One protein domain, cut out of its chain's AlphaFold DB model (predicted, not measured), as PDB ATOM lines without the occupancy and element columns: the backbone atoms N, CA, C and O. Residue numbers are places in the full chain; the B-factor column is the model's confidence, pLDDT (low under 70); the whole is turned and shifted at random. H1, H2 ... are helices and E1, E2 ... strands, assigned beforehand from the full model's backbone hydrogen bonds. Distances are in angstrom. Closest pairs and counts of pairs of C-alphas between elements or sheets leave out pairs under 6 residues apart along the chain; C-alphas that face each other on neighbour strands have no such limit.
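This is residues 10 to 53 of the 61 residues of an uncharacterized protein of Buchnera aphidicola (Anoecia oenotherae) (UniProt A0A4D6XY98). From residues 10 to 11, paired beside the short strand E1, the chain loops out to two short helices, H1 and H2, that meet at a steep angle, and H2 leads back to E1. The 44 printed residues have two named helices and one named strand, in the order H1, H2, E1; the class is mostly helix, with under half of the residues in named elements. The printed part is compact: the radius of gyration of the C-alphas is 9.5 A, and the C-alphas span 20 by 19 by 16 A along their three main axes.

Residues 10 to 11 pair in parallel with residues 47 to 48 of E1, residues 46 to 48, which pairs with no named strand. Residues 51 to 52 pair antiparallel with 47 to 48. H1, residues 21 to 28, touches H2, residues 34 to 42, at a steep tilt of 51 degrees, opposite ways; their closest C-alphas, of Ser 26 and Arg 34, are 5.2 A apart. The closest C-alphas of H2 and E1, Cys 40 and Val 46, are 6.3 A apart. H1 and E1 are apart. In H1 and H2 every O i to N i+4 pair is within hydrogen-bond range.

H1 runs 10.7 A from C-alpha 21 at (-40.023, 43.105, 1.417), H2 12.3 A, and E1 6.6 A to C-alpha 48 at (-43.496, 34.819, 1.880).

The C-alphas farthest apart, of Pro 15 and Thr 43, are 23.4 A apart. The printed part has no cut, and both links between named elements are tight. Residues 12 to 18 and residue 53 have pLDDT under 70.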
ATOM      1  N   THR A  10     -49.864  36.707   3.386       70.81
ATOM      2  CA  THR A  10     -49.217  35.641   2.616       70.81
ATOM      3  C   THR A  10     -48.968  36.127   1.196       70.81
ATOM      4  O   THR A  10     -49.907  36.485   0.489       70.81
ATOM      5  N   VAL A  11     -47.704  36.146   0.775       72.00
ATOM      6  CA  VAL A  11     -47.302  36.524  -0.586       72.00
ATOM      7  C   VAL A  11     -46.638  35.328  -1.256       72.00
ATOM      8  O   VAL A  11     -45.656  34.813  -0.732       72.00
ATOM      9  N   PHE A  12     -47.169  34.890  -2.399       64.12
ATOM     10  CA  PHE A  12     -46.698  33.699  -3.127       64.12
ATOM     11  C   PHE A  12     -45.719  34.006  -4.270       64.12
ATOM     12  O   PHE A  12     -45.067  33.106  -4.790       64.12
ATOM     13  N   SER A  13     -45.622  35.268  -4.690       62.09
ATOM     14  CA  SER A  13     -44.713  35.687  -5.753       62.09
ATOM     15  C   SER A  13     -44.307  37.138  -5.536       62.09
ATOM     16  O   SER A  13     -45.156  38.023  -5.435       62.09
ATOM     17  N   LEU A  14     -43.002  37.384  -5.419       65.44
ATOM     18  CA  LEU A  14     -42.450  38.732  -5.373       65.44
ATOM     19  C   LEU A  14     -41.926  39.063  -6.778       65.44
ATOM     20  O   LEU A  14     -40.896  38.513  -7.169       65.44
ATOM     21  N   PRO A  15     -42.579  39.970  -7.531       60.47
ATOM     22  CA  PRO A  15     -42.199  40.265  -8.916       60.47
ATOM     23  C   PRO A  15     -40.816  40.922  -9.034       60.47
ATOM     24  O   PRO A  15     -40.245  40.979 -10.115       60.47
ATOM     25  N   ASN A  16     -40.253  41.405  -7.922       63.59
ATOM     26  CA  ASN A  16     -38.957  42.071  -7.884       63.59
ATOM     27  C   ASN A  16     -38.042  41.442  -6.829       63.59
ATOM     28  O   ASN A  16     -38.011  41.886  -5.679       63.59
ATOM     29  N   LYS A  17     -37.235  40.462  -7.248       58.53
ATOM     30  CA  LYS A  17     -36.170  39.838  -6.437       58.53
ATOM     31  C   LYS A  17     -35.197  40.878  -5.831       58.53
ATOM     32  O   LYS A  17     -34.745  40.779  -4.693       58.53
ATOM     33  N   HIS A  18     -34.994  42.010  -6.504       64.38
ATOM     34  CA  HIS A  18     -34.100  43.073  -6.019       64.38
ATOM     35  C   HIS A  18     -34.741  44.089  -5.055       64.38
ATOM     36  O   HIS A  18     -34.049  44.981  -4.546       64.38
ATOM     37  N   ALA A  19     -36.043  43.980  -4.774       72.69
ATOM     38  CA  ALA A  19     -36.759  44.917  -3.918       72.69
ATOM     39  C   ALA A  19     -36.829  44.443  -2.458       72.69
ATOM     40  O   ALA A  19     -36.776  43.257  -2.140       72.69
ATOM     41  N   ARG A  20     -36.947  45.407  -1.540       79.38
ATOM     42  CA  ARG A  20     -37.138  45.116  -0.115       79.38
ATOM     43  C   ARG A  20     -38.562  44.636   0.143       79.38
ATOM     44  O   ARG A  20     -39.498  45.216  -0.408       79.38
ATOM     45  N   LEU A  21     -38.719  43.668   1.047       79.94
ATOM     46  CA  LEU A  21     -40.023  43.105   1.417       79.94
ATOM     47  C   LEU A  21     -41.056  44.178   1.786       79.94
ATOM     48  O   LEU A  21     -42.174  44.162   1.285       79.94
ATOM     49  N   ASP A  22     -40.661  45.151   2.612       83.62
ATOM     50  CA  ASP A  22     -41.537  46.246   3.041       83.62
ATOM     51  C   ASP A  22     -42.032  47.111   1.872       83.62
ATOM     52  O   ASP A  22     -43.171  47.569   1.892       83.62
ATOM     53  N   LYS A  23     -41.195  47.307   0.845       84.31
ATOM     54  CA  LYS A  23     -41.545  48.052  -0.373       84.31
ATOM     55  C   LYS A  23     -42.482  47.247  -1.273       84.31
ATOM     56  O   LYS A  23     -43.452  47.805  -1.779       84.31
ATOM     57  N   VAL A  24     -42.212  45.954  -1.461       83.50
ATOM     58  CA  VAL A  24     -43.059  45.097  -2.305       83.50
ATOM     59  C   VAL A  24     -44.452  44.942  -1.695       83.50
ATOM     60  O   VAL A  24     -45.439  45.041  -2.415       83.50
ATOM     61  N   LEU A  25     -44.555  44.788  -0.374       82.81
ATOM     62  CA  LEU A  25     -45.852  44.728   0.303       82.81
ATOM     63  C   LEU A  25     -46.638  46.030   0.147       82.81
ATOM     64  O   LEU A  25     -47.797  45.979  -0.236       82.81
ATOM     65  N   SER A  26     -46.006  47.194   0.336       86.50
ATOM     66  CA  SER A  26     -46.696  48.478   0.129       86.50
ATOM     67  C   SER A  26     -47.132  48.727  -1.318       86.50
ATOM     68  O   SER A  26     -48.014  49.540  -1.549       86.50
ATOM     69  N   MET A  27     -46.507  48.060  -2.296       83.56
ATOM     70  CA  MET A  27     -46.923  48.137  -3.701       83.56
ATOM     71  C   MET A  27     -48.122  47.233  -4.005       83.56
ATOM     72  O   MET A  27     -48.948  47.595  -4.830       83.56
ATOM     73  N   ASN A  28     -48.213  46.069  -3.352       81.81
ATOM     74  CA  ASN A  28     -49.322  45.127  -3.546       81.81
ATOM     75  C   ASN A  28     -50.553  45.467  -2.695       81.81
ATOM     76  O   ASN A  28     -51.661  45.083  -3.050       81.81
ATOM     77  N   PHE A  29     -50.354  46.182  -1.589       84.62
ATOM     78  CA  PHE A  29     -51.407  46.599  -0.669       84.62
ATOM     79  C   PHE A  29     -51.301  48.113  -0.420       84.62
ATOM     80  O   PHE A  29     -50.771  48.540   0.618       84.62
ATOM     81  N   PRO A  30     -51.725  48.941  -1.393       83.12
ATOM     82  CA  PRO A  30     -51.592  50.396  -1.324       83.12
ATOM     83  C   PRO A  30     -52.406  51.026  -0.182       83.12
ATOM     84  O   PRO A  30     -52.132  52.156   0.215       83.12
ATOM     85  N   GLU A  31     -53.369  50.301   0.389       88.06
ATOM     86  CA  GLU A  31     -54.155  50.720   1.548       88.06
ATOM     87  C   GLU A  31     -53.344  50.769   2.856       88.06
ATOM     88  O   GLU A  31     -53.776  51.384   3.832       88.06
ATOM     89  N   TYR A  32     -52.153  50.157   2.891       87.19
ATOM     90  CA  TYR A  32     -51.263  50.206   4.047       87.19
ATOM     91  C   TYR A  32     -49.936  50.888   3.724       87.19
ATOM     92  O   TYR A  32     -49.278  50.648   2.713       87.19
ATOM     93  N   SER A  33     -49.463  51.691   4.674       88.81
ATOM     94  CA  SER A  33     -48.153  52.321   4.551       88.81
ATOM     95  C   SER A  33     -47.009  51.306   4.658       88.81
ATOM     96  O   SER A  33     -47.068  50.298   5.365       88.81
ATOM     97  N   ARG A  34     -45.868  51.637   4.056       88.25
ATOM     98  CA  ARG A  34     -44.623  50.876   4.231       88.25
ATOM     99  C   ARG A  34     -44.215  50.718   5.705       88.25
ATOM    100  O   ARG A  34     -43.701  49.673   6.102       88.25
ATOM    101  N   SER A  35     -44.444  51.741   6.530       89.19
ATOM    102  CA  SER A  35     -44.166  51.699   7.973       89.19
ATOM    103  C   SER A  35     -45.058  50.699   8.709       89.19
ATOM    104  O   SER A  35     -44.588  50.038   9.639       89.19
ATOM    105  N   TYR A  36     -46.313  50.546   8.279       89.44
ATOM    106  CA  TYR A  36     -47.203  49.496   8.768       89.44
ATOM    107  C   TYR A  36     -46.628  48.113   8.441       89.44
ATOM    108  O   TYR A  36     -46.423  47.308   9.350       89.44
ATOM    109  N   PHE A  37     -46.220  47.876   7.190       86.62
ATOM    110  CA  PHE A  37     -45.608  46.602   6.805       86.62
ATOM    111  C   PHE A  37     -44.296  46.311   7.516       86.62
ATOM    112  O   PHE A  37     -44.058  45.174   7.912       86.62
ATOM    113  N   LYS A  38     -43.467  47.323   7.776       86.31
ATOM    114  CA  LYS A  38     -42.270  47.153   8.607       86.31
ATOM    115  C   LYS A  38     -42.627  46.581   9.984       86.31
ATOM    116  O   LYS A  38     -41.944  45.668  10.439       86.31
ATOM    117  N   LYS A  39     -43.691  47.077  10.631       87.81
ATOM    118  CA  LYS A  39     -44.174  46.534  11.913       87.81
ATOM    119  C   LYS A  39     -44.710  45.112  11.757       87.81
ATOM    120  O   LYS A  39     -44.379  44.263  12.576       87.81
ATOM    121  N   CYS A  40     -45.484  44.825  10.712       85.12
ATOM    122  CA  CYS A  40     -46.004  43.476  10.457       85.12
ATOM    123  C   CYS A  40     -44.883  42.451  10.252       85.12
ATOM    124  O   CYS A  40     -44.924  41.384  10.850       85.12
ATOM    125  N   ILE A  41     -43.855  42.796   9.474       84.06
ATOM    126  CA  ILE A  41     -42.690  41.936   9.238       84.06
ATOM    127  C   ILE A  41     -41.934  41.688  10.550       84.06
ATOM    128  O   ILE A  41     -41.642  40.548  10.885       84.06
ATOM    129  N   LEU A  42     -41.655  42.740  11.329       84.44
ATOM    130  CA  LEU A  42     -40.949  42.617  12.614       84.44
ATOM    131  C   LEU A  42     -41.747  41.855  13.683       84.44
ATOM    132  O   LEU A  42     -41.158  41.368  14.637       84.44
ATOM    133  N   THR A  43     -43.070  41.772  13.538       84.12
ATOM    134  CA  THR A  43     -43.961  41.036  14.451       84.12
ATOM    135  C   THR A  43     -44.363  39.668  13.903       84.12
ATOM    136  O   THR A  43     -45.340  39.094  14.374       84.12
ATOM    137  N   GLU A  44     -43.632  39.161  12.904       79.12
ATOM    138  CA  GLU A  44     -43.819  37.823  12.319       79.12
ATOM    139  C   GLU A  44     -45.195  37.606  11.661       79.12
ATOM    140  O   GLU A  44     -45.639  36.483  11.445       79.12
ATOM    141  N   LYS A  45     -45.883  38.690  11.283       80.50
ATOM    142  CA  LYS A  45     -47.216  38.663  10.651       80.50
ATOM    143  C   LYS A  45     -47.163  38.619   9.121       80.50
ATOM    144  O   LYS A  45     -48.149  38.943   8.459       80.50
ATOM    145  N   VAL A  46     -46.012  38.274   8.546       79.12
ATOM    146  CA  VAL A  46     -45.803  38.200   7.095       79.12
ATOM    147  C   VAL A  46     -45.144  36.873   6.743       79.12
ATOM    148  O   VAL A  46     -44.051  36.564   7.222       79.12
ATOM    149  N   SER A  47     -45.801  36.125   5.862       79.25
ATOM    150  CA  SER A  47     -45.304  34.897   5.257       79.25
ATOM    151  C   SER A  47     -45.053  35.127   3.768       79.25
ATOM    152  O   SER A  47     -45.909  35.637   3.046       79.25
ATOM    153  N   VAL A  48     -43.861  34.771   3.298       76.19
ATOM    154  CA  VAL A  48     -43.496  34.819   1.880       76.19
ATOM    155  C   VAL A  48     -43.187  33.403   1.436       76.19
ATOM    156  O   VAL A  48     -42.291  32.771   1.988       76.19
ATOM    157  N   ASN A  49     -43.931  32.905   0.453       74.00
ATOM    158  CA  ASN A  49     -43.836  31.535  -0.051       74.00
ATOM    159  C   ASN A  49     -43.956  30.486   1.069       74.00
ATOM    160  O   ASN A  49     -43.227  29.499   1.087       74.00
ATOM    161  N   GLY A  50     -44.827  30.734   2.052       71.62
ATOM    162  CA  GLY A  50     -45.008  29.846   3.203       71.62
ATOM    163  C   GLY A  50     -43.950  29.990   4.305       71.62
ATOM    164  O   GLY A  50     -44.114  29.396   5.365       71.62
ATOM    165  N   LEU A  51     -42.909  30.809   4.112       76.19
ATOM    166  CA  LEU A  51     -41.881  31.072   5.119       76.19
ATOM    167  C   LEU A  51     -42.141  32.397   5.840       76.19
ATOM    168  O   LEU A  51     -42.195  33.463   5.218       76.19
ATOM    169  N   ILE A  52     -42.241  32.342   7.170       74.44
ATOM    170  CA  ILE A  52     -42.307  33.542   8.011       74.44
ATOM    171  C   ILE A  52     -41.003  34.316   7.840       74.44
ATOM    172  O   ILE A  52     -39.906  33.786   8.031       74.44
ATOM    173  N   ASN A  53     -41.115  35.586   7.462       69.69
ATOM    174  CA  ASN A  53     -39.956  36.434   7.243       69.69
ATOM    175  C   ASN A  53     -39.997  37.620   8.197       69.69
ATOM    176  O   ASN A  53     -40.938  38.407   8.182       69.69
TER     177      ASN A  53